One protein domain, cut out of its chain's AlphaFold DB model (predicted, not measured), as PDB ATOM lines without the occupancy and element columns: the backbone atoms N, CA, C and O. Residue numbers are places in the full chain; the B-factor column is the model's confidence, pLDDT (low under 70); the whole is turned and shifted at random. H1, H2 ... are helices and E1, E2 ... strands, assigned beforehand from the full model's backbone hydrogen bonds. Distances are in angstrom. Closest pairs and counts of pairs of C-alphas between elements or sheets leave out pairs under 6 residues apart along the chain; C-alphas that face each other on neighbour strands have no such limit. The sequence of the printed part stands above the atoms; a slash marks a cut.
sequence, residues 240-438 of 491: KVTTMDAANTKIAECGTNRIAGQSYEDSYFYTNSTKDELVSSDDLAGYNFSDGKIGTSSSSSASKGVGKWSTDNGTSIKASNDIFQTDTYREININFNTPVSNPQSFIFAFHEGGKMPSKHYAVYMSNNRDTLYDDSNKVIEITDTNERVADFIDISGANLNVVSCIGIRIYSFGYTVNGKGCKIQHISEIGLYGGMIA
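What this domain is: This is residues 240 to 438 of the 491 residues of the protein "Dockerin domain-containing protein" of Oscillospiraceae bacterium (UniProt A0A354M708). With little regular structure, two twisted antiparallel sheets, E1-E3-E8-E5-E6 and E2-E9-E4-E7, make a sandwich, face to face, with H1 outside the second. E2 to E9 form a jelly roll, one long hairpin wound over both sheets. Only 72 of 199 printed residues are in named elements, mostly strand: H1, then E1 to E9. The whole is compact, radius of gyration 16.0 A, spanning 49 by 37 by 30 A.

How they stand to each other: Find H1 at residues 244-253, every O i to N i+4 pair within hydrogen-bond range; its height over the sheet of E7, 390-394, is 9.6 A. N 332 of E3, 328-341, is 2.9 A from O 408 of E8, 403-410.

Where its parts are: Find C-alpha 244 at (-15.924, -51.083, 33.627), where H1 begins. E1 268-271, E2 304-306, E4 345-350, E5 360-366 and E6 378-383 follow. E3 is 31.5 A long; E9, 425-433, ends at (-10.175, -34.284, 28.045).

The domain as a whole: The printed part has no cut; C-alphas 313 and 438, the farthest apart, are 48.9 A apart. Link E1 to E2 is long; pLDDT is under 70 in 66 residues, among them 276-322.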
ATOM      1  N   LYS A 240     -13.390 -48.989  21.553       88.75
ATOM      2  CA  LYS A 240     -14.483 -49.616  22.299       88.75
ATOM      3  C   LYS A 240     -13.930 -50.295  23.543       88.75
ATOM      4  O   LYS A 240     -12.958 -51.048  23.465       88.75
ATOM      5  N   VAL A 241     -14.559 -50.064  24.688       87.81
ATOM      6  CA  VAL A 241     -14.193 -50.719  25.947       87.81
ATOM      7  C   VAL A 241     -15.371 -51.528  26.458       87.81
ATOM      8  O   VAL A 241     -16.492 -51.031  26.511       87.81
ATOM      9  N   THR A 242     -15.124 -52.783  26.825       86.25
ATOM     10  CA  THR A 242     -16.168 -53.757  27.184       86.25
ATOM     11  C   THR A 242     -16.284 -54.017  28.684       86.25
ATOM     12  O   THR A 242     -17.263 -54.618  29.117       86.25
ATOM     13  N   THR A 243     -15.329 -53.551  29.497       83.06
ATOM     14  CA  THR A 243     -15.346 -53.725  30.957       83.06
ATOM     15  C   THR A 243     -15.230 -52.398  31.689       83.06
ATOM     16  O   THR A 243     -14.566 -51.464  31.233       83.06
ATOM     17  N   MET A 244     -15.876 -52.319  32.853       79.69
ATOM     18  CA  MET A 244     -15.924 -51.083  33.627       79.69
ATOM     19  C   MET A 244     -14.562 -50.678  34.183       79.69
ATOM     20  O   MET A 244     -14.197 -49.505  34.144       79.69
ATOM     21  N   ASP A 245     -13.783 -51.654  34.646       83.38
ATOM     22  CA  ASP A 245     -12.436 -51.417  35.163       83.38
ATOM     23  C   ASP A 245     -11.530 -50.810  34.091       83.38
ATOM     24  O   ASP A 245     -10.866 -49.810  34.349       83.38
ATOM     25  N   ALA A 246     -11.565 -51.342  32.865       86.00
ATOM     26  CA  ALA A 246     -10.778 -50.798  31.763       86.00
ATOM     27  C   ALA A 246     -11.222 -49.375  31.385       86.00
ATOM     28  O   ALA A 246     -10.377 -48.531  31.088       86.00
ATOM     29  N   ALA A 247     -12.529 -49.090  31.424       85.06
ATOM     30  CA  ALA A 247     -13.043 -47.750  31.153       85.06
ATOM     31  C   ALA A 247     -12.588 -46.757  32.234       85.06
ATOM     32  O   ALA A 247     -12.069 -45.692  31.914       85.06
ATOM     33  N   ASN A 248     -12.699 -47.133  33.510       83.94
ATOM     34  CA  ASN A 248     -12.245 -46.316  34.634       83.94
ATOM     35  C   ASN A 248     -10.727 -46.080  34.618       83.94
ATOM     36  O   ASN A 248     -10.293 -44.966  34.903       83.94
ATOM     37  N   THR A 249      -9.920 -47.089  34.264       86.19
ATOM     38  CA  THR A 249      -8.469 -46.927  34.089       86.19
ATOM     39  C   THR A 249      -8.162 -45.895  33.012       86.19
ATOM     40  O   THR A 249      -7.423 -44.952  33.276       86.19
ATOM     41  N   LYS A 250      -8.783 -46.008  31.833       86.69
ATOM     42  CA  LYS A 250      -8.556 -45.050  30.747       86.69
ATOM     43  C   LYS A 250      -9.044 -43.637  31.067       86.69
ATOM     44  O   LYS A 250      -8.367 -42.679  30.720       86.69
ATOM     45  N   ILE A 251     -10.194 -43.485  31.730       84.25
ATOM     46  CA  ILE A 251     -10.674 -42.166  32.180       84.25
ATOM     47  C   ILE A 251      -9.643 -41.522  33.116       84.25
ATOM     48  O   ILE A 251      -9.305 -40.355  32.942       84.25
ATOM     49  N   ALA A 252      -9.083 -42.290  34.058       84.00
ATOM     50  CA  ALA A 252      -8.057 -41.789  34.972       84.00
ATOM     51  C   ALA A 252      -6.757 -41.365  34.258       84.00
ATOM     52  O   ALA A 252      -6.056 -40.484  34.748       84.00
ATOM     53  N   GLU A 253      -6.442 -41.960  33.103       87.19
ATOM     54  CA  GLU A 253      -5.297 -41.578  32.263       87.19
ATOM     55  C   GLU A 253      -5.535 -40.279  31.469       87.19
ATOM     56  O   GLU A 253      -4.569 -39.626  31.080       87.19
ATOM     57  N   CYS A 254      -6.791 -39.874  31.246       82.88
ATOM     58  CA  CYS A 254      -7.130 -38.693  30.441       82.88
ATOM     59  C   CYS A 254      -6.998 -37.356  31.195       82.88
ATOM     60  O   CYS A 254      -7.008 -36.297  30.565       82.88
ATOM     61  N   GLY A 255      -6.862 -37.377  32.524       84.00
ATOM     62  CA  GLY A 255      -6.719 -36.171  33.343       84.00
ATOM     63  C   GLY A 255      -8.052 -35.479  33.645       84.00
ATOM     64  O   GLY A 255      -9.035 -36.136  33.982       84.00
ATOM     65  N   THR A 256      -8.070 -34.147  33.579       85.75
ATOM     66  CA  THR A 256      -9.218 -33.313  33.977       85.75
ATOM     67  C   THR A 256     -10.342 -33.364  32.944       85.75
ATOM     68  O   THR A 256     -10.099 -33.106  31.761       85.75
ATOM     69  N   ASN A 257     -11.580 -33.615  33.384       87.44
ATOM     70  CA  ASN A 257     -12.742 -33.507  32.510       87.44
ATOM     71  C   ASN A 257     -13.149 -32.032  32.372       87.44
ATOM     72  O   ASN A 257     -13.669 -31.415  33.299       87.44
ATOM     73  N   ARG A 258     -12.971 -31.458  31.182       87.25
ATOM     74  CA  ARG A 258     -13.298 -30.054  30.894       87.25
ATOM     75  C   ARG A 258     -14.805 -29.754  30.892       87.25
ATOM     76  O   ARG A 258     -15.199 -28.590  30.938       87.25
ATOM     77  N   ILE A 259     -15.647 -30.789  30.856       85.06
ATOM     78  CA  ILE A 259     -17.109 -30.682  30.968       85.06
ATOM     79  C   ILE A 259     -17.549 -30.539  32.438       85.06
ATOM     80  O   ILE A 259     -18.633 -30.014  32.712       85.06
ATOM     81  N   ALA A 260     -16.722 -30.961  33.400       78.38
ATOM     82  CA  ALA A 260     -17.073 -30.914  34.814       78.38
ATOM     83  C   ALA A 260     -17.402 -29.475  35.257       78.38
ATOM     84  O   ALA A 260     -16.657 -28.530  35.008       78.38
ATOM     85  N   GLY A 261     -18.562 -29.299  35.900       71.88
ATOM     86  CA  GLY A 261     -19.030 -27.993  36.383       71.88
ATOM     87  C   GLY A 261     -19.545 -27.018  35.311       71.88
ATOM     88  O   GLY A 261     -19.931 -25.902  35.662       71.88
ATOM     89  N   GLN A 262     -19.589 -27.411  34.033       78.19
ATOM     90  CA  GLN A 262     -20.190 -26.605  32.963       78.19
ATOM     91  C   GLN A 262     -21.728 -26.629  33.012       78.19
ATOM     92  O   GLN A 262     -22.343 -27.398  33.748       78.19
ATOM     93  N   SER A 263     -22.361 -25.751  32.234       70.75
ATOM     94  CA  SER A 263     -23.821 -25.646  32.137       70.75
ATOM     95  C   SER A 263     -24.413 -26.596  31.093       70.75
ATOM     96  O   SER A 263     -23.894 -26.730  29.983       70.75
ATOM     97  N   TYR A 264     -25.560 -27.185  31.430       72.19
ATOM     98  CA  TYR A 264     -26.297 -28.119  30.578       72.19
ATOM     99  C   TYR A 264     -27.658 -27.543  30.217       72.19
ATOM    100  O   TYR A 264     -28.354 -26.994  31.074       72.19
ATOM    101  N   GLU A 265     -28.039 -27.683  28.951       74.31
ATOM    102  CA  GLU A 265     -29.422 -27.467  28.543       74.31
ATOM    103  C   GLU A 265     -30.236 -28.745  28.776       74.31
ATOM    104  O   GLU A 265     -29.701 -29.859  28.806       74.31
ATOM    105  N   ASP A 266     -31.553 -28.592  28.889       69.00
ATOM    106  CA  ASP A 266     -32.453 -29.739  28.871       69.00
ATOM    107  C   ASP A 266     -32.319 -30.506  27.550       69.00
ATOM    108  O   ASP A 266     -32.273 -29.920  26.464       69.00
ATOM    109  N   SER A 267     -32.306 -31.839  27.631       72.44
ATOM    110  CA  SER A 267     -32.350 -32.666  26.424       72.44
ATOM    111  C   SER A 267     -33.736 -32.611  25.785       72.44
ATOM    112  O   SER A 267     -34.740 -32.723  26.494       72.44
ATOM    113  N   TYR A 268     -33.801 -32.561  24.456       75.00
ATOM    114  CA  TYR A 268     -35.065 -32.609  23.715       75.00
ATOM    115  C   TYR A 268     -35.123 -33.810  22.774       75.00
ATOM    116  O   TYR A 268     -34.108 -34.223  22.214       75.00
ATOM    117  N   PHE A 269     -36.321 -34.376  22.615       76.81
ATOM    118  CA  PHE A 269     -36.594 -35.437  21.647       76.81
ATOM    119  C   PHE A 269     -37.107 -34.835  20.340       76.81
ATOM    120  O   PHE A 269     -37.932 -33.921  20.354       76.81
ATOM    121  N   TYR A 270     -36.638 -35.375  19.222       79.00
ATOM    122  CA  TYR A 270     -37.004 -34.938  17.885       79.00
ATOM    123  C   TYR A 270     -37.542 -36.106  17.066       79.00
ATOM    124  O   TYR A 270     -37.144 -37.255  17.250       79.00
ATOM    125  N   THR A 271     -38.455 -35.799  16.151       77.25
ATOM    126  CA  THR A 271     -38.909 -36.688  15.077       77.25
ATOM    127  C   THR A 271     -38.908 -35.896  13.778       77.25
ATOM    128  O   THR A 271     -39.567 -34.860  13.713       77.25
ATOM    129  N   ASN A 272     -38.187 -36.354  12.756       76.81
ATOM    130  CA  ASN A 272     -38.016 -35.664  11.472       76.81
ATOM    131  C   ASN A 272     -37.636 -34.190  11.673       76.81
ATOM    132  O   ASN A 272     -38.320 -33.284  11.194       76.81
ATOM    133  N   SER A 273     -36.621 -33.960  12.514       80.00
ATOM    134  CA  SER A 273     -36.135 -32.629  12.916       80.00
ATOM    135  C   SER A 273     -37.162 -31.727  13.612       80.00
ATOM    136  O   SER A 273     -36.865 -30.580  13.937       80.00
ATOM    137  N   THR A 274     -38.358 -32.235  13.908       80.19
ATOM    138  CA  THR A 274     -39.384 -31.519  14.661       80.19
ATOM    139  C   THR A 274     -39.251 -31.870  16.131       80.19
ATOM    140  O   THR A 274     -39.310 -33.044  16.504       80.19
ATOM    141  N   LYS A 275     -39.067 -30.848  16.966       78.50
ATOM    142  CA  LYS A 275     -39.035 -30.986  18.422       78.50
ATOM    143  C   LYS A 275     -40.388 -31.503  18.908       78.50
ATOM    144  O   LYS A 275     -41.411 -30.874  18.654       78.50
ATOM    145  N   ASP A 276     -40.390 -32.634  19.602       69.69
ATOM    146  CA  ASP A 276     -41.603 -33.178  20.204       69.69
ATOM    147  C   ASP A 276     -41.866 -32.439  21.530       69.69
ATOM    148  O   ASP A 276     -41.044 -32.468  22.450       69.69
ATOM    149  N   GLU A 277     -42.991 -31.722  21.619       54.94
ATOM    150  CA  GLU A 277     -43.371 -30.926  22.801       54.94
ATOM    151  C   GLU A 277     -43.658 -31.807  24.033       54.94
ATOM    152  O   GLU A 277     -43.668 -31.332  25.169       54.94
ATOM    153  N   LEU A 278     -43.871 -33.109  23.822       50.28
ATOM    154  CA  LEU A 278     -44.420 -34.043  24.798       50.28
ATOM    155  C   LEU A 278     -43.383 -34.757  25.680       50.28
ATOM    156  O   LEU A 278     -43.631 -35.885  26.094       50.28
ATOM    157  N   VAL A 279     -42.244 -34.154  26.038       51.34
ATOM    158  CA  VAL A 279     -41.371 -34.745  27.082       51.34
ATOM    159  C   VAL A 279     -40.580 -33.695  27.876       51.34
ATOM    160  O   VAL A 279     -39.358 -33.748  27.944       51.34
ATOM    161  N   SER A 280     -41.256 -32.739  28.516       44.66
ATOM    162  CA  SER A 280     -40.633 -31.977  29.606       44.66
ATOM    163  C   SER A 280     -40.831 -32.707  30.936       44.66
ATOM    164  O   SER A 280     -41.969 -32.821  31.393       44.66
ATOM    165  N   SER A 281     -39.744 -33.168  31.550       43.00
ATOM    166  CA  SER A 281     -39.423 -32.863  32.956       43.00
ATOM    167  C   SER A 281     -38.179 -33.644  33.398       43.00
ATOM    168  O   SER A 281     -38.206 -34.872  33.393       43.00
ATOM    169  N   ASP A 282     -37.149 -32.910  33.824       46.69
ATOM    170  CA  ASP A 282     -36.060 -33.328  34.728       46.69
ATOM    171  C   ASP A 282     -34.977 -34.306  34.217       46.69
ATOM    172  O   ASP A 282     -34.313 -34.960  35.020       46.69
ATOM    173  N   ASP A 283     -34.722 -34.389  32.907       52.28
ATOM    174  CA  ASP A 283     -33.769 -35.377  32.365       52.28
ATOM    175  C   ASP A 283     -32.297 -34.923  32.331       52.28
ATOM    176  O   ASP A 283     -31.455 -35.785  32.128       52.28
ATOM    177  N   LEU A 284     -31.951 -33.636  32.515       51.22
ATOM    178  CA  LEU A 284     -30.546 -33.157  32.591       51.22
ATOM    179  C   LEU A 284     -30.279 -32.042  33.628       51.22
ATOM    180  O   LEU A 284     -29.129 -31.808  34.011       51.22
ATOM    181  N   ALA A 285     -31.318 -31.372  34.135       41.97
ATOM    182  CA  ALA A 285     -31.179 -30.330  35.149       41.97
ATOM    183  C   ALA A 285     -30.632 -30.912  36.472       41.97
ATOM    184  O   ALA A 285     -31.313 -31.655  37.176       41.97
ATOM    185  N   GLY A 286     -29.378 -30.586  36.804       46.81
ATOM    186  CA  GLY A 286     -28.671 -31.101  37.987       46.81
ATOM    187  C   GLY A 286     -27.669 -32.232  37.709       46.81
ATOM    188  O   GLY A 286     -27.170 -32.842  38.655       46.81
ATOM    189  N   TYR A 287     -27.368 -32.523  36.439       56.25
ATOM    190  CA  TYR A 287     -26.317 -33.465  36.063       56.25
ATOM    191  C   TYR A 287     -24.950 -32.808  36.236       56.25
ATOM    192  O   TYR A 287     -24.630 -31.840  35.559       56.25
ATOM    193  N   ASN A 288     -24.135 -33.359  37.129       52.62
ATOM    194  CA  ASN A 288     -22.704 -33.092  37.161       52.62
ATOM    195  C   ASN A 288     -22.022 -34.341  36.606       52.62
ATOM    196  O   ASN A 288     -21.903 -35.329  37.334       52.62
ATOM    197  N   PHE A 289     -21.610 -34.331  35.333       60.28
ATOM    198  CA  PHE A 289     -20.605 -35.295  34.879       60.28
ATOM    199  C   PHE A 289     -19.345 -35.012  35.705       60.28
ATOM    200  O   PHE A 289     -18.861 -33.880  35.746       60.28
ATOM    201  N   SER A 290     -18.947 -35.983  36.520       54.19
ATOM    202  CA  SER A 290     -17.930 -35.809  37.559       54.19
ATOM    203  C   SER A 290     -16.568 -36.295  37.081       54.19
ATOM    204  O   SER A 290     -16.516 -37.218  36.278       54.19
ATOM    205  N   ASP A 291     -15.490 -35.760  37.664       51.88
ATOM    206  CA  ASP A 291     -14.094 -36.169  37.435       51.88
ATOM    207  C   ASP A 291     -13.803 -37.617  37.873       51.88
ATOM    208  O   ASP A 291     -13.107 -37.882  38.854       51.88
ATOM    209  N   GLY A 292     -14.329 -38.584  37.130       51.94
ATOM    210  CA  GLY A 292     -13.890 -39.965  37.200       51.94
ATOM    211  C   GLY A 292     -14.518 -40.780  38.327       51.94
ATOM    212  O   GLY A 292     -14.051 -40.824  39.467       51.94
ATOM    213  N   LYS A 293     -15.535 -41.548  37.942       54.56
ATOM    214  CA  LYS A 293     -15.589 -43.018  38.018       54.56
ATOM    215  C   LYS A 293     -16.987 -43.429  37.605       54.56
ATOM    216  O   LYS A 293     -17.970 -43.013  38.216       54.56
ATOM    217  N   ILE A 294     -17.080 -44.313  36.624       60.25
ATOM    218  CA  ILE A 294     -18.339 -44.974  36.339       60.25
ATOM    219  C   ILE A 294     -18.633 -45.893  37.532       60.25
ATOM    220  O   ILE A 294     -17.898 -46.848  37.800       60.25
ATOM    221  N   GLY A 295     -19.654 -45.541  38.313       51.69
ATOM    222  CA  GLY A 295     -19.993 -46.241  39.548       51.69
ATOM    223  C   GLY A 295     -20.609 -47.618  39.298       51.69
ATOM    224  O   GLY A 295     -21.504 -47.766  38.468       51.69
ATOM    225  N   THR A 296     -20.185 -48.607  40.084       50.31
ATOM    226  CA  THR A 296     -20.756 -49.960  40.128       50.31
ATOM    227  C   THR A 296     -21.758 -50.047  41.291       50.31
ATOM    228  O   THR A 296     -21.365 -50.382  42.406       50.31
ATOM    229  N   SER A 297     -23.028 -49.650  41.137       44.53
ATOM    230  CA  SER A 297     -24.153 -50.191  41.946       44.53
ATOM    231  C   SER A 297     -25.487 -49.460  41.761       44.53
ATOM    232  O   SER A 297     -25.580 -48.263  41.510       44.53
ATOM    233  N   SER A 298     -26.544 -50.242  41.979       45.16
ATOM    234  CA  SER A 298     -27.985 -49.987  41.896       45.16
ATOM    235  C   SER A 298     -28.572 -48.908  42.827       45.16
ATOM    236  O   SER A 298     -29.781 -48.906  43.054       45.16
ATOM    237  N   SER A 299     -27.776 -47.996  43.387       41.25
ATOM    238  CA  SER A 299     -28.259 -46.920  44.265       41.25
ATOM    239  C   SER A 299     -27.972 -45.546  43.661       41.25
ATOM    240  O   SER A 299     -26.934 -44.952  43.928       41.25
ATOM    241  N   SER A 300     -28.911 -45.082  42.829       45.62
ATOM    242  CA  SER A 300     -29.351 -43.692  42.560       45.62
ATOM    243  C   SER A 300     -28.364 -42.528  42.325       45.62
ATOM    244  O   SER A 300     -28.840 -41.438  41.987       45.62
ATOM    245  N   SER A 301     -27.048 -42.687  42.459       45.25
ATOM    246  CA  SER A 301     -26.127 -41.541  42.556       45.25
ATOM    247  C   SER A 301     -25.132 -41.403  41.400       45.25
ATOM    248  O   SER A 301     -24.665 -40.293  41.186       45.25
ATOM    249  N   ALA A 302     -24.833 -42.468  40.641       49.62
ATOM    250  CA  ALA A 302     -23.802 -42.441  39.585       49.62
ATOM    251  C   ALA A 302     -24.322 -42.703  38.158       49.62
ATOM    252  O   ALA A 302     -23.608 -42.465  37.191       49.62
ATOM    253  N   SER A 303     -25.554 -43.196  38.002       54.16
ATOM    254  CA  SER A 303     -26.182 -43.367  36.691       54.16
ATOM    255  C   SER A 303     -27.482 -42.598  36.625       54.16
ATOM    256  O   SER A 303     -28.352 -42.714  37.494       54.16
ATOM    257  N   LYS A 304     -27.589 -41.771  35.593       58.25
ATOM    258  CA  LYS A 304     -28.746 -40.932  35.343       58.25
ATOM    259  C   LYS A 304     -29.184 -41.155  33.897       58.25
ATOM    260  O   LYS A 304     -28.373 -41.437  33.013       58.25
ATOM    261  N   GLY A 305     -30.492 -41.211  33.705       58.75
ATOM    262  CA  GLY A 305     -31.097 -41.684  32.473       58.75
ATOM    263  C   GLY A 305     -31.536 -40.530  31.586       58.75
ATOM    264  O   GLY A 305     -32.275 -39.670  32.039       58.75
ATOM    265  N   VAL A 306     -31.135 -40.548  30.318       58.19
ATOM    266  CA  VAL A 306     -31.634 -39.637  29.285       58.19
ATOM    267  C   VAL A 306     -32.758 -40.339  28.524       58.19
ATOM    268  O   VAL A 306     -32.520 -41.342  27.848       58.19
ATOM    269  N   GLY A 307     -33.992 -39.842  28.633       54.22
ATOM    270  CA  GLY A 307     -35.170 -40.512  28.075       54.22
ATOM    271  C   GLY A 307     -36.283 -40.692  29.099       54.22
ATOM    272  O   GLY A 307     -36.022 -41.074  30.231       54.22
ATOM    273  N   LYS A 308     -37.547 -40.541  28.677       51.78
ATOM    274  CA  LYS A 308     -38.706 -40.964  29.474       51.78
ATOM    275  C   LYS A 308     -39.118 -42.389  29.113       51.78
ATOM    276  O   LYS A 308     -39.241 -42.731  27.938       51.78
ATOM    277  N   TRP A 309     -39.420 -43.185  30.136       47.97
ATOM    278  CA  TRP A 309     -40.145 -44.447  30.003       47.97
ATOM    279  C   TRP A 309     -41.585 -44.147  29.570       47.97
ATOM    280  O   TRP A 309     -42.363 -43.597  30.351       47.97
ATOM    281  N   SER A 310     -41.975 -44.512  28.349       46.38
ATOM    282  CA  SER A 310     -43.404 -44.577  28.034       46.38
ATOM    283  C   SER A 310     -43.967 -45.913  28.499       46.38
ATOM    284  O   SER A 310     -43.569 -46.974  28.016       46.38
ATOM    285  N   THR A 311     -44.851 -45.871  29.493       42.38
ATOM    286  CA  THR A 311     -45.592 -47.040  29.982       42.38
ATOM    287  C   THR A 311     -46.805 -47.367  29.117       42.38
ATOM    288  O   THR A 311     -47.418 -48.418  29.309       42.38
ATOM    289  N   ASP A 312     -47.153 -46.496  28.170       42.53
ATOM    290  CA  ASP A 312     -48.412 -46.591  27.451       42.53
ATOM    291  C   ASP A 312     -48.244 -47.395  26.164       42.53
ATOM    292  O   ASP A 312     -47.499 -47.048  25.250       42.53
ATOM    293  N   ASN A 313     -49.021 -48.475  26.082       43.31
ATOM    294  CA  ASN A 313     -49.227 -49.328  24.907       43.31
ATOM    295  C   ASN A 313     -49.834 -48.578  23.690       43.31
ATOM    296  O   ASN A 313     -50.267 -49.216  22.733       43.31
ATOM    297  N   GLY A 314     -49.914 -47.246  23.720       42.69
ATOM    298  CA  GLY A 314     -50.528 -46.424  22.689       42.69
ATOM    299  C   GLY A 314     -49.662 -45.216  22.354       42.69
ATOM    300  O   GLY A 314     -49.443 -44.348  23.187       42.69
ATOM    301  N   THR A 315     -49.237 -45.137  21.094       39.97
ATOM    302  CA  THR A 315     -48.747 -43.940  20.373       39.97
ATOM    303  C   THR A 315     -47.319 -43.417  20.581       39.97
ATOM    304  O   THR A 315     -46.887 -42.605  19.769       39.97
ATOM    305  N   SER A 316     -46.510 -43.922  21.515       44.66
ATOM    306  CA  SER A 316     -45.091 -43.511  21.624       44.66
ATOM    307  C   SER A 316     -44.113 -44.589  21.125       44.66
ATOM    308  O   SER A 316     -43.192 -44.991  21.840       44.66
ATOM    309  N   ILE A 317     -44.345 -45.106  19.917       51.88
ATOM    310  CA  ILE A 317     -43.395 -45.960  19.191       51.88
ATOM    311  C   ILE A 317     -42.688 -45.042  18.203       51.88
ATOM    312  O   ILE A 317     -43.298 -44.706  17.192       51.88
ATOM    313  N   LYS A 318     -41.466 -44.578  18.486       53.44
ATOM    314  CA  LYS A 318     -40.761 -43.740  17.497       53.44
ATOM    315  C   LYS A 318     -39.271 -44.024  17.307       53.44
ATOM    316  O   LYS A 318     -38.818 -43.883  16.185       53.44
ATOM    317  N   ALA A 319     -38.534 -44.509  18.307       55.34
ATOM    318  CA  ALA A 319     -37.119 -44.851  18.117       55.34
ATOM    319  C   ALA A 319     -36.885 -46.369  18.170       55.34
ATOM    320  O   ALA A 319     -36.974 -46.976  19.242       55.34
ATOM    321  N   SER A 320     -36.596 -46.982  17.020       58.81
ATOM    322  CA  SER A 320     -36.048 -48.340  16.937       58.81
ATOM    323  C   SER A 320     -34.597 -48.353  17.426       58.81
ATOM    324  O   SER A 320     -33.838 -47.427  17.146       58.81
ATOM    325  N   ASN A 321     -34.181 -49.405  18.145       62.38
ATOM    326  CA  ASN A 321     -32.766 -49.624  18.479       62.38
ATOM    327  C   ASN A 321     -32.028 -50.199  17.255       62.38
ATOM    328  O   ASN A 321     -31.627 -51.367  17.229       62.38
ATOM    329  N   ASP A 322     -31.927 -49.365  16.227       69.56
ATOM    330  CA  ASP A 322     -31.382 -49.663  14.909       69.56
ATOM    331  C   ASP A 322     -30.208 -48.715  14.630       69.56
ATOM    332  O   ASP A 322     -30.297 -47.525  14.925       69.56
ATOM    333  N   ILE A 323     -29.108 -49.236  14.083       75.38
ATOM    334  CA  ILE A 323     -27.910 -48.444  13.745       75.38
ATOM    335  C   ILE A 323     -28.087 -47.518  12.542       75.38
ATOM    336  O   ILE A 323     -27.215 -46.704  12.261       75.38
ATOM    337  N   PHE A 324     -29.176 -47.693  11.800       76.75
ATOM    338  CA  PHE A 324     -29.537 -46.838  10.682       76.75
ATOM    339  C   PHE A 324     -30.545 -45.760  11.095       76.75
ATOM    340  O   PHE A 324     -30.790 -44.848  10.319       76.75
ATOM    341  N   GLN A 325     -31.129 -45.811  12.296       75.38
ATOM    342  CA  GLN A 325     -32.142 -44.834  12.694       75.38
ATOM    343  C   GLN A 325     -31.551 -43.419  12.723       75.38
ATOM    344  O   GLN A 325     -30.578 -43.180  13.417       75.38
ATOM    345  N   THR A 326     -32.155 -42.462  12.020       77.31
ATOM    346  CA  THR A 326     -31.722 -41.046  12.062       77.31
ATOM    347  C   THR A 326     -32.870 -40.062  12.262       77.31
ATOM    348  O   THR A 326     -32.656 -38.983  12.805       77.31
ATOM    349  N   ASP A 327     -34.101 -40.451  11.928       74.38
ATOM    350  CA  ASP A 327     -35.270 -39.567  11.994       74.38
ATOM    351  C   ASP A 327     -35.694 -39.204  13.414       74.38
ATOM    352  O   ASP A 327     -36.337 -38.180  13.634       74.38
ATOM    353  N   THR A 328     -35.379 -40.049  14.392       75.69
ATOM    354  CA  THR A 328     -35.764 -39.818  15.784       75.69
ATOM    355  C   THR A 328     -34.557 -39.874  16.675       75.69
ATOM    356  O   THR A 328     -33.851 -40.879  16.690       75.69
ATOM    357  N   TYR A 329     -34.351 -38.825  17.453       79.81
ATOM    358  CA  TYR A 329     -33.162 -38.711  18.276       79.81
ATOM    359  C   TYR A 329     -33.401 -37.835  19.494       79.81
ATOM    360  O   TYR A 329     -34.353 -37.053  19.552       79.81
ATOM    361  N   ARG A 330     -32.505 -37.960  20.475       80.62
ATOM    362  CA  ARG A 330     -32.339 -36.965  21.535       80.62
ATOM    363  C   ARG A 330     -31.124 -36.116  21.292       80.62
ATOM    364  O   ARG A 330     -30.061 -36.647  20.999       80.62
ATOM    365  N   GLU A 331     -31.299 -34.824  21.504       84.50
ATOM    366  CA  GLU A 331     -30.209 -33.865  21.574       84.50
ATOM    367  C   GLU A 331     -29.820 -33.631  23.029       84.50
ATOM    368  O   GLU A 331     -30.675 -33.331  23.861       84.50
ATOM    369  N   ILE A 332     -28.530 -33.769  23.321       83.25
ATOM    370  CA  ILE A 332     -27.884 -33.276  24.538       83.25
ATOM    371  C   ILE A 332     -27.014 -32.098  24.113       83.25
ATOM    372  O   ILE A 332     -26.203 -32.252  23.201       83.25
ATOM    373  N   ASN A 333     -27.173 -30.955  24.776       86.06
ATOM    374  CA  ASN A 333     -26.374 -29.759  24.527       86.06
ATOM    375  C   ASN A 333     -25.635 -29.355  25.803       86.06
ATOM    376  O   ASN A 333     -26.236 -29.228  26.873       86.06
ATOM    377  N   ILE A 334     -24.331 -29.146  25.671       86.25
ATOM    378  CA  ILE A 334     -23.440 -28.726  26.749       86.25
ATOM    379  C   ILE A 334     -22.819 -27.404  26.320       86.25
ATOM    380  O   ILE A 334     -22.142 -27.359  25.296       86.25
ATOM    381  N   ASN A 335     -23.042 -26.343  27.095       86.19
ATOM    382  CA  ASN A 335     -22.490 -25.020  26.817       86.19
ATOM    383  C   ASN A 335     -21.422 -24.687  27.844       86.19
ATOM    384  O   ASN A 335     -21.663 -24.726  29.056       86.19
ATOM    385  N   PHE A 336     -20.247 -24.336  27.345       85.50
ATOM    386  CA  PHE A 336     -19.099 -24.069  28.181       85.50
ATOM    387  C   PHE A 336     -19.117 -22.597  28.579       85.50
ATOM    388  O   PHE A 336     -19.038 -21.707  27.735       85.50
ATOM    389  N   ASN A 337     -19.186 -22.346  29.885       80.00
ATOM    390  CA  ASN A 337     -18.928 -21.014  30.435       80.00
ATOM    391  C   ASN A 337     -17.460 -20.627  30.248       80.00
ATOM    392  O   ASN A 337     -17.138 -19.446  30.141       80.00
ATOM    393  N   THR A 338     -16.603 -21.646  30.174       82.12
ATOM    394  CA  THR A 338     -15.174 -21.533  29.928       82.12
ATOM    395  C   THR A 338     -14.822 -22.422  28.732       82.12
ATOM    396  O   THR A 338     -14.667 -23.631  28.911       82.12
ATOM    397  N   PRO A 339     -14.771 -21.875  27.501       88.62
ATOM    398  CA  PRO A 339     -14.459 -22.652  26.303       88.62
ATOM    399  C   PRO A 339     -13.094 -23.341  26.384       88.62
ATOM    400  O   PRO A 339     -12.217 -22.908  27.128       88.62
ATOM    401  N   VAL A 340     -12.909 -24.404  25.603       88.94
ATOM    402  CA  VAL A 340     -11.686 -25.224  25.596       88.94
ATOM    403  C   VAL A 340     -11.017 -25.141  24.235       88.94
ATOM    404  O   VAL A 340     -11.691 -25.251  23.216       88.94
ATOM    405  N   SER A 341      -9.698 -24.983  24.217       85.50
ATOM    406  CA  SER A 341      -8.892 -25.007  22.996       85.50
ATOM    407  C   SER A 341      -8.142 -26.326  22.861       85.50
ATOM    408  O   SER A 341      -7.604 -26.834  23.849       85.50
ATOM    409  N   ASN A 342      -8.093 -26.856  21.638       83.62
ATOM    410  CA  ASN A 342      -7.344 -28.060  21.260       83.62
ATOM    411  C   ASN A 342      -7.591 -29.277  22.179       83.62
ATOM    412  O   ASN A 342      -6.637 -29.839  22.734       83.62
ATOM    413  N   PRO A 343      -8.856 -29.684  22.406       90.62
ATOM    414  CA  PRO A 343      -9.134 -30.881  23.186       90.62
ATOM    415  C   PRO A 343      -8.554 -32.123  22.495       90.62
ATOM    416  O   PRO A 343      -8.417 -32.165  21.276       90.62
ATOM    417  N   GLN A 344      -8.206 -33.145  23.276       90.62
ATOM    418  CA  GLN A 344      -7.466 -34.311  22.776       90.62
ATOM    419  C   GLN A 344      -8.301 -35.583  22.752       90.62
ATOM    420  O   GLN A 344      -8.136 -36.400  21.852       90.62
ATOM    421  N   SER A 345      -9.223 -35.739  23.702       91.94
ATOM    422  CA  SER A 345     -10.047 -36.944  23.798       91.94
ATOM    423  C   SER A 345     -11.489 -36.610  24.143       91.94
ATOM    424  O   SER A 345     -11.759 -35.754  24.987       91.94
ATOM    425  N   PHE A 346     -12.417 -37.344  23.539       93.12
ATOM    426  CA  PHE A 346     -13.815 -37.375  23.941       93.12
ATOM    427  C   PHE A 346     -14.190 -38.774  24.431       93.12
ATOM    428  O   PHE A 346     -13.799 -39.783  23.838       93.12
ATOM    429  N   ILE A 347     -14.947 -38.836  25.523       90.50
ATOM    430  CA  ILE A 347     -15.404 -40.083  26.132       90.50
ATOM    431  C   ILE A 347     -16.919 -40.054  26.253       90.50
ATOM    432  O   ILE A 347     -17.498 -39.098  26.773       90.50
ATOM    433  N   PHE A 348     -17.545 -41.151  25.834       88.31
ATOM    434  CA  PHE A 348     -18.961 -41.403  26.047       88.31
ATOM    435  C   PHE A 348     -19.144 -42.774  26.697       88.31
ATOM    436  O   PHE A 348     -18.852 -43.799  26.081       88.31
ATOM    437  N   ALA A 349     -19.595 -42.803  27.953       83.69
ATOM    438  CA  ALA A 349     -19.734 -44.040  28.713       83.69
ATOM    439  C   ALA A 349     -21.167 -44.329  29.160       83.69
ATOM    440  O   ALA A 349     -21.933 -43.453  29.571       83.69
ATOM    441  N   PHE A 350     -21.492 -45.615  29.139       78.81
ATOM    442  CA  PHE A 350     -22.786 -46.192  29.455       78.81
ATOM    443  C   PHE A 350     -22.752 -46.885  30.826       78.81
ATOM    444  O   PHE A 350     -21.713 -47.356  31.288       78.81
ATOM    445  N   HIS A 351     -23.905 -46.980  31.484       70.12
ATOM    446  CA  HIS A 351     -24.017 -47.638  32.792       70.12
ATOM    447  C   HIS A 351     -23.920 -49.176  32.720       70.12
ATOM    448  O   HIS A 351     -24.525 -49.794  31.848       70.12
ATOM    449  N   GLU A 352     -23.275 -49.795  33.721       53.31
ATOM    450  CA  GLU A 352     -23.005 -51.247  33.836       53.31
ATOM    451  C   GLU A 352     -24.260 -52.141  33.810       53.31
ATOM    452  O   GLU A 352     -24.249 -53.235  33.254       53.31
ATOM    453  N   GLY A 353     -25.381 -51.676  34.373       53.00
ATOM    454  CA  GLY A 353     -26.657 -52.406  34.299       53.00
ATOM    455  C   GLY A 353     -27.295 -52.398  32.899       53.00
ATOM    456  O   GLY A 353     -28.295 -53.081  32.666       53.00
ATOM    457  N   GLY A 354     -26.748 -51.601  31.977       51.53
ATOM    458  CA  GLY A 354     -27.213 -51.407  30.614       51.53
ATOM    459  C   GLY A 354     -26.628 -52.446  29.668       51.53
ATOM    460  O   GLY A 354     -25.658 -52.182  28.974       51.53
ATOM    461  N   LYS A 355     -27.283 -53.604  29.559       51.34
ATOM    462  CA  LYS A 355     -26.970 -54.655  28.567       51.34
ATOM    463  C   LYS A 355     -27.148 -54.234  27.093       51.34
ATOM    464  O   LYS A 355     -27.249 -55.091  26.227       51.34
ATOM    465  N   MET A 356     -27.292 -52.943  26.801       60.88
ATOM    466  CA  MET A 356     -27.641 -52.405  25.486       60.88
ATOM    467  C   MET A 356     -27.217 -50.924  25.422       60.88
ATOM    468  O   MET A 356     -28.039 -50.055  25.709       60.88
ATOM    469  N   PRO A 357     -25.944 -50.597  25.133       72.31
ATOM    470  CA  PRO A 357     -25.541 -49.222  24.830       72.31
ATOM    471  C   PRO A 357     -26.301 -48.697  23.605       72.31
ATOM    472  O   PRO A 357     -26.851 -49.477  22.820       72.31
ATOM    473  N   SER A 358     -26.322 -47.372  23.421       77.31
ATOM    474  CA  SER A 358     -26.829 -46.813  22.167       77.31
ATOM    475  C   SER A 358     -26.014 -47.389  21.016       77.31
ATOM    476  O   SER A 358     -24.782 -47.296  21.004       77.31
ATOM    477  N   LYS A 359     -26.695 -47.994  20.047       79.56
ATOM    478  CA  LYS A 359     -26.022 -48.510  18.857       79.56
ATOM    479  C   LYS A 359     -25.673 -47.401  17.865       79.56
ATOM    480  O   LYS A 359     -24.861 -47.634  16.979       79.56
ATOM    481  N   HIS A 360     -26.271 -46.217  18.010       84.31
ATOM    482  CA  HIS A 360     -26.083 -45.113  17.079       84.31
ATOM    483  C   HIS A 360     -26.214 -43.749  17.740       84.31
ATOM    484  O   HIS A 360     -27.288 -43.373  18.222       84.31
ATOM    485  N   TYR A 361     -25.114 -43.001  17.730       88.75
ATOM    486  CA  TYR A 361     -25.080 -41.603  18.141       88.75
ATOM    487  C   TYR A 361     -24.028 -40.816  17.352       88.75
ATOM    488  O   TYR A 361     -23.095 -41.391  16.796       88.75
ATOM    489  N   ALA A 362     -24.171 -39.496  17.320       92.12
ATOM    490  CA  ALA A 362     -23.192 -38.575  16.752       92.12
ATOM    491  C   ALA A 362     -22.827 -37.485  17.759       92.12
ATOM    492  O   ALA A 362     -23.673 -37.059  18.550       92.12
ATOM    493  N   VAL A 363     -21.578 -37.029  17.704       94.50
ATOM    494  CA  VAL A 363     -21.030 -35.962  18.544       94.50
ATOM    495  C   VAL A 363     -20.607 -34.811  17.648       94.50
ATOM    496  O   VAL A 363     -19.960 -35.012  16.620       94.50
ATOM    497  N   TYR A 364     -20.963 -33.609  18.069       94.62
ATOM    498  CA  TYR A 364     -20.698 -32.356  17.389       94.62
ATOM    499  C   TYR A 364     -20.005 -31.405  18.357       94.62
ATOM    500  O   TYR A 364     -20.336 -31.377  19.546       94.62
ATOM    501  N   MET A 365     -19.057 -30.620  17.857       94.25
ATOM    502  CA  MET A 365     -18.337 -29.621  18.643       94.25
ATOM    503  C   MET A 365     -18.208 -28.338  17.835       94.25
ATOM    504  O   MET A 365     -17.876 -28.374  16.656       94.25
ATOM    505  N   SER A 366     -18.495 -27.204  18.468       92.06
ATOM    506  CA  SER A 366     -18.499 -25.900  17.803       92.06
ATOM    507  C   SER A 366     -18.142 -24.785  18.785       92.06
ATOM    508  O   SER A 366     -18.363 -24.900  19.996       92.06
ATOM    509  N   ASN A 367     -17.628 -23.673  18.266       89.44
ATOM    510  CA  ASN A 367     -17.519 -22.407  18.997       89.44
ATOM    511  C   ASN A 367     -18.823 -21.584  18.946       89.44
ATOM    512  O   ASN A 367     -18.959 -20.586  19.650       89.44
ATOM    513  N   ASN A 368     -19.785 -22.001  18.121       89.31
ATOM    514  CA  ASN A 368     -21.060 -21.334  17.917       89.31
ATOM    515  C   ASN A 368     -22.228 -22.317  18.081       89.31
ATOM    516  O   ASN A 368     -22.329 -23.323  17.370       89.31
ATOM    517  N   ARG A 369     -23.136 -21.984  19.002       88.38
ATOM    518  CA  ARG A 369     -24.327 -22.772  19.335       88.38
ATOM    519  C   ARG A 369     -25.317 -22.889  18.173       88.38
ATOM    520  O   ARG A 369     -25.980 -23.923  18.070       88.38
ATOM    521  N   ASP A 370     -25.401 -21.871  17.317       90.56
ATOM    522  CA  ASP A 370     -26.370 -21.806  16.212       90.56
ATOM    523  C   ASP A 370     -26.029 -22.779  15.076       90.56
ATOM    524  O   ASP A 370     -26.923 -23.310  14.425       90.56
ATOM    525  N   THR A 371     -24.739 -23.044  14.870       91.19
ATOM    526  CA  THR A 371     -24.220 -23.947  13.828       91.19
ATOM    527  C   THR A 371     -23.823 -25.312  14.389       91.19
ATOM    528  O   THR A 371     -23.252 -26.130  13.674       91.19
ATOM    529  N   LEU A 372     -24.069 -25.580  15.678       91.94
ATOM    530  CA  LEU A 372     -23.545 -26.759  16.381       91.94
ATOM    531  C   LEU A 372     -23.844 -28.079  15.655       91.94
ATOM    532  O   LEU A 372     -22.978 -28.940  15.595       91.94
ATOM    533  N   TYR A 373     -25.038 -28.226  15.083       91.31
ATOM    534  CA  TYR A 373     -25.466 -29.459  14.413       91.31
ATOM    535  C   TYR A 373     -25.246 -29.479  12.895       91.31
ATOM    536  O   TYR A 373     -25.767 -30.374  12.225       91.31
ATOM    537  N   ASP A 374     -24.484 -28.530  12.355       89.88
ATOM    538  CA  ASP A 374     -24.043 -28.588  10.963       89.88
ATOM    539  C   ASP A 374     -23.076 -29.764  10.773       89.88
ATOM    540  O   ASP A 374     -22.237 -30.048  11.633       89.88
ATOM    541  N   ASP A 375     -23.143 -30.435   9.619       83.75
ATOM    542  CA  ASP A 375     -22.277 -31.586   9.316       83.75
ATOM    543  C   ASP A 375     -20.779 -31.238   9.375       83.75
ATOM    544  O   ASP A 375     -19.964 -32.108   9.674       83.75
ATOM    545  N   SER A 376     -20.407 -29.970   9.155       85.88
ATOM    546  CA  SER A 376     -19.023 -29.492   9.291       85.88
ATOM    547  C   SER A 376     -18.497 -29.515  10.727       85.88
ATOM    548  O   SER A 376     -17.286 -29.505  10.916       85.88
ATOM    549  N   ASN A 377     -19.390 -29.525  11.721       90.75
ATOM    550  CA  ASN A 377     -19.058 -29.544  13.147       90.75
ATOM    551  C   ASN A 377     -19.201 -30.944  13.759       90.75
ATOM    552  O   ASN A 377     -18.978 -31.128  14.959       90.75
ATOM    553  N   LYS A 378     -19.578 -31.949  12.957       92.00
ATOM    554  CA  LYS A 378     -19.630 -33.347  13.384       92.00
ATOM    555  C   LYS A 378     -18.204 -33.842  13.618       92.00
ATOM    556  O   LYS A 378     -17.378 -33.816  12.714       92.00
ATOM    557  N   VAL A 379     -17.922 -34.295  14.832       92.31
ATOM    558  CA  VAL A 379     -16.609 -34.826  15.224       92.31
ATOM    559  C   VAL A 379     -16.550 -36.325  15.005       92.31
ATOM    560  O   VAL A 379     -15.528 -36.843  14.564       92.31
ATOM    561  N   ILE A 380     -17.650 -37.022  15.289       91.38
ATOM    562  CA  ILE A 380     -17.763 -38.466  15.104       91.38
ATOM    563  C   ILE A 380     -19.223 -38.896  15.000       91.38
ATOM    564  O   ILE A 380     -20.115 -38.300  15.606       91.38
ATOM    565  N   GLU A 381     -19.455 -39.987  14.279       89.69
ATOM    566  CA  GLU A 381     -20.701 -40.736  14.304       89.69
ATOM    567  C   GLU A 381     -20.405 -42.216  14.544       89.69
ATOM    568  O   GLU A 381     -19.734 -42.868  13.748       89.69
ATOM    569  N   ILE A 382     -20.906 -42.747  15.656       87.06
ATOM    570  CA  ILE A 382     -20.728 -44.143  16.042       87.06
ATOM    571  C   ILE A 382     -21.947 -44.936  15.606       87.06
ATOM    572  O   ILE A 382     -23.054 -44.645  16.050       87.06
ATOM    573  N   THR A 383     -21.726 -45.974  14.803       82.88
ATOM    574  CA  THR A 383     -22.700 -47.028  14.490       82.88
ATOM    575  C   THR A 383     -22.097 -48.374  14.876       82.88
ATOM    576  O   THR A 383     -21.153 -48.837  14.236       82.88
ATOM    577  N   ASP A 384     -22.596 -48.997  15.943       77.19
ATOM    578  CA  ASP A 384     -21.995 -50.209  16.497       77.19
ATOM    579  C   ASP A 384     -23.024 -51.144  17.136       77.19
ATOM    580  O   ASP A 384     -23.798 -50.758  18.014       77.19
ATOM    581  N   THR A 385     -22.999 -52.403  16.706       73.12
ATOM    582  CA  THR A 385     -23.871 -53.474  17.198       73.12
ATOM    583  C   THR A 385     -23.265 -54.253  18.363       73.12
ATOM    584  O   THR A 385     -23.987 -55.022  18.998       73.12
ATOM    585  N   ASN A 386     -21.979 -54.053  18.663       75.94
ATOM    586  CA  ASN A 386     -21.280 -54.780  19.715       75.94
ATOM    587  C   ASN A 386     -21.597 -54.232  21.113       75.94
ATOM    588  O   ASN A 386     -21.806 -53.028  21.311       75.94
ATOM    589  N   GLU A 387     -21.578 -55.129  22.101       76.38
ATOM    590  CA  GLU A 387     -21.635 -54.750  23.511       76.38
ATOM    591  C   GLU A 387     -20.384 -53.955  23.902       76.38
ATOM    592  O   GLU A 387     -19.255 -54.345  23.604       76.38
ATOM    593  N   ARG A 388     -20.591 -52.830  24.591       81.62
ATOM    594  CA  ARG A 388     -19.533 -51.965  25.121       81.62
ATOM    595  C   ARG A 388     -20.068 -51.122  26.272       81.62
ATOM    596  O   ARG A 388     -21.262 -50.835  26.336       81.62
ATOM    597  N   VAL A 389     -19.174 -50.716  27.163       81.94
ATOM    598  CA  VAL A 389     -19.478 -49.839  28.299       81.94
ATOM    599  C   VAL A 389     -18.996 -48.411  28.074       81.94
ATOM    600  O   VAL A 389     -19.494 -47.505  28.727       81.94
ATOM    601  N   ALA A 390     -18.063 -48.185  27.148       86.25
ATOM    602  CA  ALA A 390     -17.596 -46.848  26.804       86.25
ATOM    603  C   ALA A 390     -16.959 -46.800  25.414       86.25
ATOM    604  O   ALA A 390     -16.371 -47.780  24.949       86.25
ATOM    605  N   ASP A 391     -17.042 -45.621  24.808       90.38
ATOM    606  CA  ASP A 391     -16.355 -45.243  23.583       90.38
ATOM    607  C   ASP A 391     -15.326 -44.154  23.901       90.38
ATOM    608  O   ASP A 391     -15.666 -43.114  24.467       90.38
ATOM    609  N   PHE A 392     -14.070 -44.406  23.533       91.81
ATOM    610  CA  PHE A 392     -12.968 -43.448  23.639       91.81
ATOM    611  C   PHE A 392     -12.577 -42.983  22.249       91.81
ATOM    612  O   PHE A 392     -12.302 -43.805  21.372       91.81
ATOM    613  N   ILE A 393     -12.558 -41.673  22.059       92.75
ATOM    614  CA  ILE A 393     -12.426 -41.054  20.748       92.75
ATOM    615  C   ILE A 393     -11.253 -40.086  20.830       92.75
ATOM    616  O   ILE A 393     -11.298 -39.125  21.597       92.75
ATOM    617  N   ASP A 394     -10.199 -40.373  20.070       91.19
ATOM    618  CA  ASP A 394      -9.061 -39.470  19.914       91.19
ATOM    619  C   ASP A 394      -9.464 -38.350  18.953       91.19
ATOM    620  O   ASP A 394      -9.751 -38.599  17.783       91.19
ATOM    621  N   ILE A 395      -9.521 -37.129  19.474       91.31
ATOM    622  CA  ILE A 395      -9.885 -35.917  18.737       91.31
ATOM    623  C   ILE A 395      -8.693 -34.968  18.579       91.31
ATOM    624  O   ILE A 395      -8.869 -33.859  18.088       91.31
ATOM    625  N   SER A 396      -7.477 -35.398  18.931       85.75
ATOM    626  CA  SER A 396      -6.267 -34.570  18.848       85.75
ATOM    627  C   SER A 396      -5.914 -34.138  17.418       85.75
ATOM    628  O   SER A 396      -5.288 -33.101  17.224       85.75
ATOM    629  N   GLY A 397      -6.328 -34.921  16.417       79.19
ATOM    630  CA  GLY A 397      -6.195 -34.589  14.996       79.19
ATOM    631  C   GLY A 397      -7.405 -33.863  14.398       79.19
ATOM    632  O   GLY A 397      -7.377 -33.521  13.215       79.19
ATOM    633  N   ALA A 398      -8.477 -33.653  15.168       78.31
ATOM    634  CA  ALA A 398      -9.616 -32.871  14.709       78.31
ATOM    635  C   ALA A 398      -9.245 -31.383  14.757       78.31
ATOM    636  O   ALA A 398      -8.678 -30.912  15.739       78.31
ATOM    637  N   ASN A 399      -9.564 -30.633  13.700       73.19
ATOM    638  CA  ASN A 399      -9.294 -29.195  13.622       73.19
ATOM    639  C   ASN A 399     -10.269 -28.403  14.523       73.19
ATOM    640  O   ASN A 399     -11.182 -27.734  14.040       73.19
ATOM    641  N   LEU A 400     -10.126 -28.567  15.840       78.88
ATOM    642  CA  LEU A 400     -10.997 -28.040  16.890       78.88
ATOM    643  C   LEU A 400     -10.257 -26.973  17.705       78.88
ATOM    644  O   LEU A 400      -9.940 -27.172  18.878       78.88
ATOM    645  N   ASN A 401     -10.004 -25.821  17.080       78.56
ATOM    646  CA  ASN A 401      -9.282 -24.715  17.715       78.56
ATOM    647  C   ASN A 401      -9.950 -24.257  19.013       78.56
ATOM    648  O   ASN A 401      -9.273 -24.019  20.006       78.56
ATOM    649  N   VAL A 402     -11.283 -24.138  19.005       85.88
ATOM    650  CA  VAL A 402     -12.076 -23.659  20.143       85.88
ATOM    651  C   VAL A 402     -13.405 -24.398  20.187       85.88
ATOM    652  O   VAL A 402     -14.170 -24.389  19.223       85.88
ATOM    653  N   VAL A 403     -13.713 -24.980  21.339       90.94
ATOM    654  CA  VAL A 403     -14.981 -25.640  21.638       90.94
ATOM    655  C   VAL A 403     -15.686 -24.861  22.738       90.94
ATOM    656  O   VAL A 403     -15.240 -24.823  23.885       90.94
ATOM    657  N   SER A 404     -16.803 -24.232  22.383       90.31
ATOM    658  CA  SER A 404     -17.678 -23.510  23.319       90.31
ATOM    659  C   SER A 404     -18.977 -24.264  23.588       90.31
ATOM    660  O   SER A 404     -19.665 -23.987  24.568       90.31
ATOM    661  N   CYS A 405     -19.322 -25.222  22.731       91.44
ATOM    662  CA  CYS A 405     -20.482 -26.076  22.909       91.44
ATOM    663  C   CYS A 405     -20.257 -27.471  22.315       91.44
ATOM    664  O   CYS A 405     -19.572 -27.633  21.302       91.44
ATOM    665  N   ILE A 406     -20.860 -28.468  22.962       93.38
ATOM    666  CA  ILE A 406     -20.904 -29.862  22.515       93.38
ATOM    667  C   ILE A 406     -22.363 -30.253  22.321       93.38
ATOM    668  O   ILE A 406     -23.197 -30.033  23.200       93.38
ATOM    669  N   GLY A 407     -22.653 -30.862  21.177       92.31
ATOM    670  CA  GLY A 407     -23.951 -31.421  20.838       92.31
ATOM    671  C   GLY A 407     -23.827 -32.925  20.673       92.31
ATOM    672  O   GLY A 407     -22.922 -33.403  19.999       92.31
ATOM    673  N   ILE A 408     -24.739 -33.697  21.253       91.00
ATOM    674  CA  ILE A 408     -24.794 -35.149  21.048       91.00
ATOM    675  C   ILE A 408     -26.186 -35.503  20.558       91.00
ATOM    676  O   ILE A 408     -27.172 -35.155  21.206       91.00
ATOM    677  N   ARG A 409     -26.264 -36.204  19.426       89.12
ATOM    678  CA  ARG A 409     -27.500 -36.819  18.933       89.12
ATOM    679  C   ARG A 409     -27.467 -38.304  19.219       89.12
ATOM    680  O   ARG A 409     -26.647 -39.011  18.650       89.12
ATOM    681  N   ILE A 410     -28.357 -38.769  20.085       84.31
ATOM    682  CA  ILE A 410     -28.556 -40.192  20.369       84.31
ATOM    683  C   ILE A 410     -29.750 -40.653  19.542       84.31
ATOM    684  O   ILE A 410     -30.882 -40.276  19.849       84.31
ATOM    685  N   TYR A 411     -29.501 -41.437  18.497       80.69
ATOM    686  CA  TYR A 411     -30.548 -41.892  17.581       80.69
ATOM    687  C   TYR A 411     -31.201 -43.197  18.044       80.69
ATOM    688  O   TYR A 411     -32.404 -43.407  17.890       80.69
ATOM    689  N   SER A 412     -30.406 -44.063  18.674       74.19
ATOM    690  CA  SER A 412     -30.860 -45.338  19.222       74.19
ATOM    691  C   SER A 412     -30.830 -45.336  20.755       74.19
ATOM    692  O   SER A 412     -29.846 -44.908  21.360       74.19
ATOM    693  N   PHE A 413     -31.879 -45.868  21.395       69.06
ATOM    694  CA  PHE A 413     -31.987 -45.941  22.854       69.06
ATOM    695  C   PHE A 413     -31.938 -47.378  23.388       69.06
ATOM    696  O   PHE A 413     -32.634 -48.275  22.908       69.06
ATOM    697  N   GLY A 414     -31.123 -47.574  24.423       51.94
ATOM    698  CA  GLY A 414     -30.630 -48.875  24.856       51.94
ATOM    699  C   GLY A 414     -31.593 -49.846  25.552       51.94
ATOM    700  O   GLY A 414     -31.647 -51.016  25.198       51.94
ATOM    701  N   TYR A 415     -32.331 -49.458  26.592       55.22
ATOM    702  CA  TYR A 415     -32.657 -50.445  27.642       55.22
ATOM    703  C   TYR A 415     -34.045 -51.119  27.600       55.22
ATOM    704  O   TYR A 415     -35.018 -50.517  28.027       55.22
ATOM    705  N   THR A 416     -34.172 -52.409  27.240       47.81
ATOM    706  CA  THR A 416     -35.475 -53.123  27.256       47.81
ATOM    707  C   THR A 416     -35.874 -53.819  28.560       47.81
ATOM    708  O   THR A 416     -35.333 -54.872  28.869       47.81
ATOM    709  N   VAL A 417     -36.938 -53.351  29.237       44.84
ATOM    710  CA  VAL A 417     -37.677 -54.154  30.241       44.84
ATOM    711  C   VAL A 417     -38.918 -54.780  29.611       44.84
ATOM    712  O   VAL A 417     -39.782 -54.068  29.105       44.84
ATOM    713  N   ASN A 418     -39.014 -56.112  29.644       48.81
ATOM    714  CA  ASN A 418     -40.224 -56.885  29.320       48.81
ATOM    715  C   ASN A 418     -40.915 -56.522  27.985       48.81
ATOM    716  O   ASN A 418     -42.141 -56.550  27.891       48.81
ATOM    717  N   GLY A 419     -40.142 -56.163  26.954       46.88
ATOM    718  CA  GLY A 419     -40.649 -56.029  25.583       46.88
ATOM    719  C   GLY A 419     -41.599 -54.854  25.299       46.88
ATOM    720  O   GLY A 419     -42.284 -54.903  24.285       46.88
ATOM    721  N   LYS A 420     -41.666 -53.798  26.133       43.91
ATOM    722  CA  LYS A 420     -42.577 -52.647  25.902       43.91
ATOM    723  C   LYS A 420     -41.880 -51.272  25.956       43.91
ATOM    724  O   LYS A 420     -41.067 -51.054  26.849       43.91
ATOM    725  N   GLY A 421     -42.220 -50.371  25.018       47.66
ATOM    726  CA  GLY A 421     -41.947 -48.911  25.035       47.66
ATOM    727  C   GLY A 421     -40.551 -48.424  24.592       47.66
ATOM    728  O   GLY A 421     -39.593 -49.197  24.609       47.66
ATOM    729  N   CYS A 422     -40.439 -47.140  24.195       46.34
ATOM    730  CA  CYS A 422     -39.163 -46.415  24.023       46.34
ATOM    731  C   CYS A 422     -38.460 -46.239  25.377       46.34
ATOM    732  O   CYS A 422     -39.119 -46.062  26.404       46.34
ATOM    733  N   LYS A 423     -37.125 -46.342  25.382       56.16
ATOM    734  CA  LYS A 423     -36.347 -46.632  26.592       56.16
ATOM    735  C   LYS A 423     -35.284 -45.596  26.888       56.16
ATOM    736  O   LYS A 423     -34.827 -44.886  26.008       56.16
ATOM    737  N   ILE A 424     -34.936 -45.511  28.161       58.34
ATOM    738  CA  ILE A 424     -34.012 -44.538  28.732       58.34
ATOM    739  C   ILE A 424     -32.576 -44.969  28.409       58.34
ATOM    740  O   ILE A 424     -32.224 -46.133  28.619       58.34
ATOM    741  N   GLN A 425     -31.739 -44.059  27.909       66.44
ATOM    742  CA  GLN A 425     -30.301 -44.292  27.797       66.44
ATOM    743  C   GLN A 425     -29.643 -43.946  29.131       66.44
ATOM    744  O   GLN A 425     -29.673 -42.799  29.560       66.44
ATOM    745  N   HIS A 426     -29.036 -44.926  29.795       71.25
ATOM    746  CA  HIS A 426     -28.282 -44.660  31.016       71.25
ATOM    747  C   HIS A 426     -26.865 -44.249  30.632       71.25
ATOM    748  O   HIS A 426     -26.096 -45.073  30.126       71.25
ATOM    749  N   ILE A 427     -26.561 -42.973  30.844       76.50
ATOM    750  CA  ILE A 427     -25.244 -42.394  30.599       76.50
ATOM    751  C   ILE A 427     -24.551 -42.279  31.951       76.50
ATOM    752  O   ILE A 427     -25.155 -41.864  32.944       76.50
ATOM    753  N   SER A 428     -23.299 -42.714  31.989       75.81
ATOM    754  CA  SER A 428     -22.475 -42.680  33.191       75.81
ATOM    755  C   SER A 428     -21.372 -41.639  33.122       75.81
ATOM    756  O   SER A 428     -21.018 -41.101  34.162       75.81
ATOM    757  N   GLU A 429     -20.858 -41.341  31.929       80.12
ATOM    758  CA  GLU A 429     -19.841 -40.310  31.736       80.12
ATOM    759  C   GLU A 429     -20.002 -39.675  30.356       80.12
ATOM    760  O   GLU A 429     -20.195 -40.374  29.357       80.12
ATOM    761  N   ILE A 430     -19.885 -38.350  30.315       85.31
ATOM    762  CA  ILE A 430     -19.576 -37.592  29.107       85.31
ATOM    763  C   ILE A 430     -18.381 -36.727  29.471       85.31
ATOM    764  O   ILE A 430     -18.460 -35.940  30.416       85.31
ATOM    765  N   GLY A 431     -17.282 -36.870  28.738       88.06
ATOM    766  CA  GLY A 431     -16.080 -36.123  29.062       88.06
ATOM    767  C   GLY A 431     -15.324 -35.624  27.847       88.06
ATOM    768  O   GLY A 431     -15.242 -36.298  26.821       88.06
ATOM    769  N   LEU A 432     -14.776 -34.421  27.999       91.81
ATOM    770  CA  LEU A 432     -13.832 -33.806  27.079       91.81
ATOM    771  C   LEU A 432     -12.525 -33.624  27.843       91.81
ATOM    772  O   LEU A 432     -12.514 -32.977  28.887       91.81
ATOM    773  N   TYR A 433     -11.446 -34.198  27.338       91.00
ATOM    774  CA  TYR A 433     -10.175 -34.284  28.045       91.00
ATOM    775  C   TYR A 433      -9.030 -33.710  27.212       91.00
ATOM    776  O   TYR A 433      -9.097 -33.641  25.978       91.00
ATOM    777  N   GLY A 434      -7.963 -33.318  27.907       88.19
ATOM    778  CA  GLY A 434      -6.855 -32.569  27.326       88.19
ATOM    779  C   GLY A 434      -7.237 -31.121  27.014       88.19
ATOM    780  O   GLY A 434      -8.214 -30.584  27.548       88.19
ATOM    781  N   GLY A 435      -6.436 -30.486  26.160       85.62
ATOM    782  CA  GLY A 435      -6.590 -29.074  25.820       85.62
ATOM    783  C   GLY A 435      -6.408 -28.134  27.014       85.62
ATOM    784  O   GLY A 435      -6.065 -28.547  28.129       85.62
ATOM    785  N   MET A 436      -6.659 -26.853  26.772       83.75
ATOM    786  CA  MET A 436      -6.579 -25.797  27.784       83.75
ATOM    787  C   MET A 436      -7.825 -24.926  27.751       83.75
ATOM    788  O   MET A 436      -8.565 -24.924  26.765       83.75
ATOM    789  N   ILE A 437      -8.049 -24.163  28.814       86.81
ATOM    790  CA  ILE A 437      -9.058 -23.110  28.799       86.81
ATOM    791  C   ILE A 437      -8.710 -22.101  27.693       86.81
ATOM    792  O   ILE A 437      -7.571 -21.665  27.554       86.81
ATOM    793  N   ALA A 438      -9.688 -21.758  26.860       85.94
ATOM    794  CA  ALA A 438      -9.493 -20.815  25.773       85.94
ATOM    795  C   ALA A 438      -9.130 -19.431  26.318       85.94
ATOM    796  O   ALA A 438      -9.884 -18.850  27.095       85.94
TER     797      ALA A 438